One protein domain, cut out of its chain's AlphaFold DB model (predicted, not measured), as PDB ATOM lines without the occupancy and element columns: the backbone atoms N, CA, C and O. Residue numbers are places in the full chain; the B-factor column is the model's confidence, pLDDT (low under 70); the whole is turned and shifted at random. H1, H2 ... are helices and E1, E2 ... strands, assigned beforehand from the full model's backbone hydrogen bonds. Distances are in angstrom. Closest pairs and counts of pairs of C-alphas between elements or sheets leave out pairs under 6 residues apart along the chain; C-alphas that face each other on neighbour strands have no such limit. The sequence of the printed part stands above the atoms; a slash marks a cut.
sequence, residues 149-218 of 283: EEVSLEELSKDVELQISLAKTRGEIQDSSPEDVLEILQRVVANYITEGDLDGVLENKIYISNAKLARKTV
ATOM      1  N   GLU A 149     -50.461  -6.710   2.437       95.50
ATOM      2  CA  GLU A 149     -50.543  -5.248   2.369       95.50
ATOM      3  C   GLU A 149     -49.244  -4.544   2.798       95.50
ATOM      4  O   GLU A 149     -49.016  -3.394   2.417       95.50
ATOM      5  N   GLU A 150     -48.422  -5.215   3.607       96.75
ATOM      6  CA  GLU A 150     -47.092  -4.779   4.039       96.75
ATOM      7  C   GLU A 150     -46.202  -5.995   4.269       96.75
ATOM      8  O   GLU A 150     -46.661  -6.983   4.855       96.75
ATOM      9  N   VAL A 151     -44.946  -5.924   3.827       97.50
ATOM     10  CA  VAL A 151     -43.999  -7.034   3.941       97.50
ATOM     11  C   VAL A 151     -42.601  -6.540   4.272       97.50
ATOM     12  O   VAL A 151     -42.029  -5.746   3.529       97.50
ATOM     13  N   SER A 152     -42.028  -7.059   5.360       97.75
ATOM     14  CA  SER A 152     -40.609  -6.884   5.669       97.75
ATOM     15  C   SER A 152     -39.765  -7.789   4.770       97.75
ATOM     16  O   SER A 152     -39.859  -9.017   4.852       97.75
ATOM     17  N   LEU A 153     -38.920  -7.195   3.923       97.38
ATOM     18  CA  LEU A 153     -38.015  -7.965   3.070       97.38
ATOM     19  C   LEU A 153     -36.912  -8.658   3.885       97.38
ATOM     20  O   LEU A 153     -36.431  -9.706   3.472       97.38
ATOM     21  N   GLU A 154     -36.555  -8.133   5.063       97.38
ATOM     22  CA  GLU A 154     -35.603  -8.779   5.986       97.38
ATOM     23  C   GLU A 154     -36.177 -10.041   6.642       97.38
ATOM     24  O   GLU A 154     -35.441 -10.939   7.050       97.38
ATOM     25  N   GLU A 155     -37.502 -10.111   6.792       96.56
ATOM     26  CA  GLU A 155     -38.170 -11.335   7.232       96.56
ATOM     27  C   GLU A 155     -38.289 -12.328   6.078       96.56
ATOM     28  O   GLU A 155     -38.006 -13.509   6.270       96.56
ATOM     29  N   LEU A 156     -38.646 -11.852   4.878       96.38
ATOM     30  CA  LEU A 156     -38.691 -12.693   3.681       96.38
ATOM     31  C   LEU A 156     -37.327 -13.273   3.314       96.38
ATOM     32  O   LEU A 156     -37.271 -14.411   2.871       96.38
ATOM     33  N   SER A 157     -36.227 -12.549   3.517       96.50
ATOM     34  CA  SER A 157     -34.897 -13.058   3.167       96.50
ATOM     35  C   SER A 157     -34.445 -14.246   4.025       96.50
ATOM     36  O   SER A 157     -33.499 -14.952   3.676       96.50
ATOM     37  N   LYS A 158     -35.147 -14.512   5.132       96.25
ATOM     38  CA  LYS A 158     -34.961 -15.697   5.982       96.25
ATOM     39  C   LYS A 158     -35.785 -16.899   5.515       96.25
ATOM     40  O   LYS A 158     -35.691 -17.961   6.127       96.25
ATOM     41  N   ASP A 159     -36.612 -16.738   4.483       95.94
ATOM     42  CA  ASP A 159     -37.361 -17.835   3.884       95.94
ATOM     43  C   ASP A 159     -36.398 -18.823   3.210       95.94
ATOM     44  O   ASP A 159     -35.603 -18.469   2.338       95.94
ATOM     45  N   VAL A 160     -36.471 -20.082   3.643       94.12
ATOM     46  CA  VAL A 160     -35.556 -21.143   3.206       94.12
ATOM     47  C   VAL A 160     -35.738 -21.459   1.720       94.12
ATOM     48  O   VAL A 160     -34.767 -21.762   1.034       94.12
ATOM     49  N   GLU A 161     -36.956 -21.364   1.179       92.69
ATOM     50  CA  GLU A 161     -37.187 -21.635  -0.244       92.69
ATOM     51  C   GLU A 161     -36.605 -20.526  -1.127       92.69
ATOM     52  O   GLU A 161     -36.061 -20.820  -2.195       92.69
ATOM     53  N   LEU A 162     -36.661 -19.267  -0.679       92.75
ATOM     54  CA  LEU A 162     -35.979 -18.152  -1.347       92.75
ATOM     55  C   LEU A 162     -34.452 -18.313  -1.313       92.75
ATOM     56  O   LEU A 162     -33.801 -18.123  -2.338       92.75
ATOM     57  N   GLN A 163     -33.879 -18.740  -0.186       93.31
ATOM     58  CA  GLN A 163     -32.438 -19.021  -0.093       93.31
ATOM     59  C   GLN A 163     -32.009 -20.162  -1.023       93.31
ATOM     60  O   GLN A 163     -31.033 -20.021  -1.760       93.31
ATOM     61  N   ILE A 164     -32.768 -21.263  -1.054       89.50
ATOM     62  CA  ILE A 164     -32.494 -22.409  -1.932       89.50
ATOM     63  C   ILE A 164     -32.643 -22.027  -3.411       89.50
ATOM     64  O   ILE A 164     -31.860 -22.473  -4.250       89.50
ATOM     65  N   SER A 165     -33.665 -21.243  -3.768       87.69
ATOM     66  CA  SER A 165     -33.873 -20.823  -5.161       87.69
ATOM     67  C   SER A 165     -32.802 -19.839  -5.631       87.69
ATOM     68  O   SER A 165     -32.311 -19.984  -6.753       87.69
ATOM     69  N   LEU A 166     -32.348 -18.921  -4.770       89.31
ATOM     70  CA  LEU A 166     -31.223 -18.045  -5.098       89.31
ATOM     71  C   LEU A 166     -29.914 -18.830  -5.250       89.31
ATOM     72  O   LEU A 166     -29.212 -18.642  -6.242       89.31
ATOM     73  N   ALA A 167     -29.628 -19.762  -4.337       86.81
ATOM     74  CA  ALA A 167     -28.451 -20.625  -4.427       86.81
ATOM     75  C   ALA A 167     -28.431 -21.405  -5.750       86.81
ATOM     76  O   ALA A 167     -27.421 -21.425  -6.454       86.81
ATOM     77  N   LYS A 168     -29.578 -21.966  -6.160       84.00
ATOM     78  CA  LYS A 168     -29.730 -22.631  -7.466       84.00
ATOM     79  C   LYS A 168     -29.468 -21.687  -8.636       84.00
ATOM     80  O   LYS A 168     -28.784 -22.083  -9.575       84.00
ATOM     81  N   THR A 169     -29.964 -20.454  -8.558       81.12
ATOM     82  CA  THR A 169     -29.739 -19.417  -9.578       81.12
ATOM     83  C   THR A 169     -28.257 -19.073  -9.703       81.12
ATOM     84  O   THR A 169     -27.767 -18.872 -10.805       81.12
ATOM     85  N   ARG A 170     -27.511 -19.083  -8.593       82.25
ATOM     86  CA  ARG A 170     -26.057 -18.856  -8.577       82.25
ATOM     87  C   ARG A 170     -25.225 -20.108  -8.898       82.25
ATOM     88  O   ARG A 170     -24.008 -20.017  -9.048       82.25
ATOM     89  N   GLY A 171     -25.854 -21.279  -9.019       78.81
ATOM     90  CA  GLY A 171     -25.156 -22.562  -9.142       78.81
ATOM     91  C   GLY A 171     -24.382 -22.959  -7.876       78.81
ATOM     92  O   GLY A 171     -23.415 -23.717  -7.954       78.81
ATOM     93  N   GLU A 172     -24.777 -22.434  -6.718       82.50
ATOM     94  CA  GLU A 172     -24.180 -22.715  -5.416       82.50
ATOM     95  C   GLU A 172     -24.763 -24.007  -4.817       82.50
ATOM     96  O   GLU A 172     -25.932 -24.343  -5.000       82.50
ATOM     97  N   ILE A 173     -23.926 -24.762  -4.096       78.00
ATOM     98  CA  ILE A 173     -24.328 -26.009  -3.411       78.00
ATOM     99  C   ILE A 173     -24.886 -25.713  -2.007       78.00
ATOM    100  O   ILE A 173     -25.597 -26.536  -1.434       78.00
ATOM    101  N   GLN A 174     -24.534 -24.558  -1.438       84.62
ATOM    102  CA  GLN A 174     -24.960 -24.119  -0.110       84.62
ATOM    103  C   GLN A 174     -26.030 -23.039  -0.231       84.62
ATOM    104  O   GLN A 174     -26.059 -22.314  -1.223       84.62
ATOM    105  N   ASP A 175     -26.883 -22.940   0.787       85.88
ATOM    106  CA  ASP A 175     -27.915 -21.909   0.870       85.88
ATOM    107  C   ASP A 175     -27.278 -20.511   0.846       85.88
ATOM    108  O   ASP A 175     -26.276 -20.260   1.526       85.88
ATOM    109  N   SER A 176     -27.857 -19.596   0.063       87.56
ATOM    110  CA  SER A 176     -27.393 -18.209   0.019       87.56
ATOM    111  C   SER A 176     -27.674 -17.504   1.348       87.56
ATOM    112  O   SER A 176     -28.670 -17.789   2.018       87.56
ATOM    113  N   SER A 177     -26.809 -16.563   1.734       92.88
ATOM    114  CA  SER A 177     -26.987 -15.837   2.994       92.88
ATOM    115  C   SER A 177     -28.282 -15.004   2.985       92.88
ATOM    116  O   SER A 177     -28.712 -14.532   1.926       92.88
ATOM    117  N   PRO A 178     -28.922 -14.770   4.145       94.25
ATOM    118  CA  PRO A 178     -30.073 -13.871   4.228       94.25
ATOM    119  C   PRO A 178     -29.774 -12.454   3.721       94.25
ATOM    120  O   PRO A 178     -30.683 -11.769   3.256       94.25
ATOM    121  N   GLU A 179     -28.522 -12.001   3.816       94.38
ATOM    122  CA  GLU A 179     -28.067 -10.712   3.298       94.38
ATOM    123  C   GLU A 179     -28.060 -10.687   1.762       94.38
ATOM    124  O   GLU A 179     -28.580  -9.740   1.172       94.38
ATOM    125  N   ASP A 180     -27.558 -11.749   1.122       90.88
ATOM    126  CA  ASP A 180     -27.595 -11.913  -0.336       90.88
ATOM    127  C   ASP A 180     -29.033 -11.934  -0.862       90.88
ATOM    128  O   ASP A 180     -29.371 -11.246  -1.826       90.88
ATOM    129  N   VAL A 181     -29.900 -12.719  -0.214       92.38
ATOM    130  CA  VAL A 181     -31.312 -12.811  -0.598       92.38
ATOM    131  C   VAL A 181     -32.002 -11.463  -0.438       92.38
ATOM    132  O   VAL A 181     -32.787 -11.080  -1.300       92.38
ATOM    133  N   LEU A 182     -31.704 -10.724   0.632       95.44
ATOM    134  CA  LEU A 182     -32.284  -9.408   0.873       95.44
ATOM    135  C   LEU A 182     -31.935  -8.415  -0.240       95.44
ATOM    136  O   LEU A 182     -32.831  -7.730  -0.732       95.44
ATOM    137  N   GLU A 183     -30.668  -8.347  -0.650       92.50
ATOM    138  CA  GLU A 183     -30.228  -7.450  -1.724       92.50
ATOM    139  C   GLU A 183     -30.966  -7.750  -3.037       92.50
ATOM    140  O   GLU A 183     -31.525  -6.848  -3.672       92.50
ATOM    141  N   ILE A 184     -31.045  -9.032  -3.407       90.88
ATOM    142  CA  ILE A 184     -31.738  -9.460  -4.626       90.88
ATOM    143  C   ILE A 184     -33.247  -9.208  -4.520       90.88
ATOM    144  O   ILE A 184     -33.832  -8.668  -5.456       90.88
ATOM    145  N   LEU A 185     -33.875  -9.500  -3.374       94.56
ATOM    146  CA  LEU A 185     -35.294  -9.214  -3.136       94.56
ATOM    147  C   LEU A 185     -35.614  -7.728  -3.300       94.56
ATOM    148  O   LEU A 185     -36.627  -7.395  -3.908       94.56
ATOM    149  N   GLN A 186     -34.771  -6.828  -2.785       94.44
ATOM    150  CA  GLN A 186     -34.985  -5.388  -2.943       94.44
ATOM    151  C   GLN A 186     -35.013  -4.983  -4.418       94.44
ATOM    152  O   GLN A 186     -35.884  -4.209  -4.817       94.44
ATOM    153  N   ARG A 187     -34.095  -5.527  -5.225       91.31
ATOM    154  CA  ARG A 187     -34.032  -5.264  -6.667       91.31
ATOM    155  C   ARG A 187     -35.249  -5.832  -7.398       91.31
ATOM    156  O   ARG A 187     -35.894  -5.106  -8.143       91.31
ATOM    157  N   VAL A 188     -35.597  -7.092  -7.138       92.00
ATOM    158  CA  VAL A 188     -36.747  -7.773  -7.759       92.00
ATOM    159  C   VAL A 188     -38.057  -7.052  -7.438       92.00
ATOM    160  O   VAL A 188     -38.843  -6.754  -8.332       92.00
ATOM    161  N   VAL A 189     -38.281  -6.687  -6.172       94.62
ATOM    162  CA  VAL A 189     -39.484  -5.945  -5.766       94.62
ATOM    163  C   VAL A 189     -39.528  -4.556  -6.405       94.62
ATOM    164  O   VAL A 189     -40.594  -4.133  -6.850       94.62
ATOM    165  N   ALA A 190     -38.399  -3.846  -6.489       90.00
ATOM    166  CA  ALA A 190     -38.338  -2.546  -7.160       90.00
ATOM    167  C   ALA A 190     -38.654  -2.644  -8.665       90.00
ATOM    168  O   ALA A 190     -39.359  -1.780  -9.195       90.00
ATOM    169  N   ASN A 191     -38.190  -3.705  -9.332       88.81
ATOM    170  CA  ASN A 191     -38.510  -3.970 -10.734       88.81
ATOM    171  C   ASN A 191     -40.013  -4.213 -10.919       88.81
ATOM    172  O   ASN A 191     -40.637  -3.502 -11.699       88.81
ATOM    173  N   TYR A 192     -40.630  -5.083 -10.111       92.75
ATOM    174  CA  TYR A 192     -42.074  -5.336 -10.193       92.75
ATOM    175  C   TYR A 192     -42.944  -4.104  -9.898       92.75
ATOM    176  O   TYR A 192     -44.033  -3.970 -10.453       92.75
ATOM    177  N   ILE A 193     -42.490  -3.181  -9.041       89.62
ATOM    178  CA  ILE A 193     -43.165  -1.884  -8.850       89.62
ATOM    179  C   ILE A 193     -43.061  -1.036 -10.125       89.62
ATOM    180  O   ILE A 193     -44.041  -0.424 -10.546       89.62
ATOM    181  N   THR A 194     -41.881  -1.004 -10.748       86.25
ATOM    182  CA  THR A 194     -41.618  -0.221 -11.967       86.25
ATOM    183  C   THR A 194     -42.410  -0.749 -13.167       86.25
ATOM    184  O   THR A 194     -42.920   0.040 -13.960       86.25
ATOM    185  N   GLU A 195     -42.557  -2.069 -13.272       89.62
ATOM    186  CA  GLU A 195     -43.321  -2.756 -14.321       89.62
ATOM    187  C   GLU A 195     -44.841  -2.706 -14.086       89.62
ATOM    188  O   GLU A 195     -45.623  -2.928 -15.010       89.62
ATOM    189  N   GLY A 196     -45.279  -2.349 -12.873       91.00
ATOM    190  CA  GLY A 196     -46.693  -2.226 -12.508       91.00
ATOM    191  C   GLY A 196     -47.345  -3.524 -12.020       91.00
ATOM    192  O   GLY A 196     -48.559  -3.554 -11.812       91.00
ATOM    193  N   ASP A 197     -46.563  -4.579 -11.791       93.88
ATOM    194  CA  ASP A 197     -47.033  -5.855 -11.236       93.88
ATOM    195  C   ASP A 197     -47.299  -5.805  -9.724       93.88
ATOM    196  O   ASP A 197     -48.082  -6.612  -9.195       93.88
ATOM    197  N   LEU A 198     -46.666  -4.849  -9.033       95.88
ATOM    198  CA  LEU A 198     -46.912  -4.495  -7.637       95.88
ATOM    199  C   LEU A 198     -47.362  -3.035  -7.519       95.88
ATOM    200  O   LEU A 198     -46.711  -2.118  -8.012       95.88
ATOM    201  N   ASP A 199     -48.455  -2.809  -6.797       94.38
ATOM    202  CA  ASP A 199     -49.083  -1.504  -6.618       94.38
ATOM    203  C   ASP A 199     -48.641  -0.841  -5.307       94.38
ATOM    204  O   ASP A 199     -49.470  -0.462  -4.488       94.38
ATOM    205  N   GLY A 200     -47.339  -0.708  -5.061       94.69
ATOM    206  CA  GLY A 200     -46.845  -0.209  -3.776       94.69
ATOM    207  C   GLY A 200     -45.550   0.578  -3.856       94.69
ATOM    208  O   GLY A 200     -45.069   0.936  -4.928       94.69
ATOM    209  N   VAL A 201     -44.982   0.847  -2.686       95.19
ATOM    210  CA  VAL A 201     -43.676   1.493  -2.531       95.19
ATOM    211  C   VAL A 201     -42.761   0.625  -1.682       95.19
ATOM    212  O   VAL A 201     -43.221  -0.160  -0.851       95.19
ATOM    213  N   LEU A 202     -41.457   0.790  -1.878       95.25
ATOM    214  CA  LEU A 202     -40.437   0.170  -1.047       95.25
ATOM    215  C   LEU A 202     -39.805   1.235  -0.143       95.25
ATOM    216  O   LEU A 202     -39.073   2.101  -0.617       95.25
ATOM    217  N   GLU A 203     -40.061   1.164   1.162       94.12
ATOM    218  CA  GLU A 203     -39.508   2.085   2.162       94.12
ATOM    219  C   GLU A 203     -38.722   1.302   3.211       94.12
ATOM    220  O   GLU A 203     -39.266   0.420   3.864       94.12
ATOM    221  N   ASN A 204     -37.437   1.618   3.409       95.25
ATOM    222  CA  ASN A 204     -36.595   0.984   4.435       95.25
ATOM    223  C   ASN A 204     -36.661  -0.556   4.433       95.25
ATOM    224  O   ASN A 204     -36.762  -1.173   5.490       95.25
ATOM    225  N   LYS A 205     -36.600  -1.174   3.244       96.88
ATOM    226  CA  LYS A 205     -36.706  -2.635   3.050       96.88
ATOM    227  C   LYS A 205     -38.074  -3.220   3.432       96.88
ATOM    228  O   LYS A 205     -38.193  -4.422   3.656       96.88
ATOM    229  N   ILE A 206     -39.104  -2.386   3.499       97.00
ATOM    230  CA  ILE A 206     -40.486  -2.792   3.722       97.00
ATOM    231  C   ILE A 206     -41.278  -2.430   2.469       97.00
ATOM    232  O   ILE A 206     -41.325  -1.267   2.065       97.00
ATOM    233  N   TYR A 207     -41.893  -3.429   1.846       97.50
ATOM    234  CA  TYR A 207     -42.889  -3.199   0.808       97.50
ATOM    235  C   TYR A 207     -44.205  -2.779   1.460       97.50
ATOM    236  O   TYR A 207     -44.665  -3.440   2.394       97.50
ATOM    237  N   ILE A 208     -44.828  -1.713   0.960       96.38
ATOM    238  CA  ILE A 208     -46.125  -1.220   1.424       96.38
ATOM    239  C   ILE A 208     -47.041  -1.037   0.213       96.38
ATOM    240  O   ILE A 208     -46.783  -0.195  -0.644       96.38
ATOM    241  N   SER A 209     -48.135  -1.797   0.166       96.44
ATOM    242  CA  SER A 209     -49.157  -1.662  -0.880       96.44
ATOM    243  C   SER A 209     -49.871  -0.307  -0.822       96.44
ATOM    244  O   SER A 209     -50.097   0.261   0.255       96.44
ATOM    245  N   ASN A 210     -50.342   0.176  -1.969       93.56
ATOM    246  CA  ASN A 210     -51.137   1.397  -2.081       93.56
ATOM    247  C   ASN A 210     -52.437   1.306  -1.280       93.56
ATOM    248  O   ASN A 210     -52.854   2.295  -0.675       93.56
ATOM    249  N   ALA A 211     -53.048   0.121  -1.192       90.81
ATOM    250  CA  ALA A 211     -54.211  -0.113  -0.340       90.81
ATOM    251  C   ALA A 211     -53.924   0.236   1.132       90.81
ATOM    252  O   ALA A 211     -54.749   0.871   1.801       90.81
ATOM    253  N   LYS A 212     -52.733  -0.114   1.636       91.56
ATOM    254  CA  LYS A 212     -52.313   0.230   3.000       91.56
ATOM    255  C   LYS A 212     -51.974   1.709   3.149       91.56
ATOM    256  O   LYS A 212     -52.380   2.323   4.139       91.56
ATOM    257  N   LEU A 213     -51.290   2.301   2.168       88.19
ATOM    258  CA  LEU A 213     -50.984   3.738   2.154       88.19
ATOM    259  C   LEU A 213     -52.263   4.589   2.165       88.19
ATOM    260  O   LEU A 213     -52.366   5.560   2.921       88.19
ATOM    261  N   ALA A 214     -53.276   4.187   1.397       82.88
ATOM    262  CA  ALA A 214     -54.585   4.830   1.378       82.88
ATOM    263  C   ALA A 214     -55.273   4.756   2.751       82.88
ATOM    264  O   ALA A 214     -55.798   5.748   3.244       82.88
ATOM    265  N   ARG A 215     -55.213   3.616   3.452       74.31
ATOM    266  CA  ARG A 215     -55.765   3.524   4.819       74.31
ATOM    267  C   ARG A 215     -55.002   4.386   5.823       74.31
ATOM    268  O   ARG A 215     -55.625   5.006   6.684       74.31
ATOM    269  N   LYS A 216     -53.673   4.462   5.696       62.84
ATOM    270  CA  LYS A 216     -52.828   5.305   6.556       62.84
ATOM    271  C   LYS A 216     -53.147   6.791   6.372       62.84
ATOM    272  O   LYS A 216     -53.150   7.535   7.344       62.84
ATOM    273  N   THR A 217     -53.481   7.212   5.153       56.66
ATOM    274  CA  THR A 217     -53.915   8.590   4.868       56.66
ATOM    275  C   THR A 217     -55.356   8.864   5.312       56.66
ATOM    276  O   THR A 217     -55.627   9.962   5.787       56.66
ATOM    277  N   VAL A 218     -56.259   7.875   5.271       53.19
ATOM    278  CA  VAL A 218     -57.655   8.019   5.741       53.19
ATOM    279  C   VAL A 218     -57.768   8.113   7.273       53.19
ATOM    280  O   VAL A 218     -58.676   8.770   7.774       53.19
TER     281      VAL A 218
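Overview. This is residues 149 to 218 of the 283 residues of an uncharacterized protein of Thorarchaeota archaeon (strain OWC) (UniProt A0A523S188). A small antiparallel sheet of three strands has the long helix H3 over one face; H3 runs on past the sheet to H1 and to H2, which makes a corner with it. The whole is a rod of 48 by 22 by 16 A, with H4 at one end and the link from H2 to H3 at the other. The printed part has 70 residues, in the order E1 H1 H2 H3 E2 E3 H4, with sheet order E1 E3 E2 and class mixed, helices and strands. It is only just loose, close to compact, with a radius of gyration of the C-alphas of 13.6 A.

Along the chain. The strands are E1, residues 150 to 152, from C-alpha 150 at (-47.092, -4.779, 4.039); E2, residues 200 to 203, 9.7 A long; and E3, residues 206 to 209, 9.9 A. H3, residues 178 to 195, spans 25.4 A. H1 is residues 153 to 156, H2 residues 160 to 170, 15.3 A, and H4 residues 210 to 218, 12.1 A, ending at C-alpha 218 at (-57.655, 8.019, 5.741).

Arrangement. E2 and E3 form a hairpin, with N 201 and O 208 2.9 A apart, within hydrogen-bond range. E1 is antiparallel to E3, with N 151 and O 207 at 2.9 A. H3 is on the sheet in two layers, helix over sheet, at a height of 9.0 A; its closest C-alphas to E2 are Ile 193 and Gly 200, 6.5 A. Residues 178 to 186 of H3 touch H1, closest C-alphas Leu 182 and Glu 154, 6.1 A. Residues 178 to 181 touch H2, about perpendicular at 83 degrees, closest C-alphas Val 181 and Gln 163, 6.3 A. H4 only grazes the sheet with residues 210 to 213, and is apart from H3. In H2, H3 and H4 every O i to N i+4 pair is within hydrogen-bond range; H1 is too short for one.

Size, cuts and confidence. The C-alphas of Ile 173 and Val 218 are the two farthest apart, 48.5 A. The printed part has no cut and no long link. Residues 216 to 218 have pLDDT under 70.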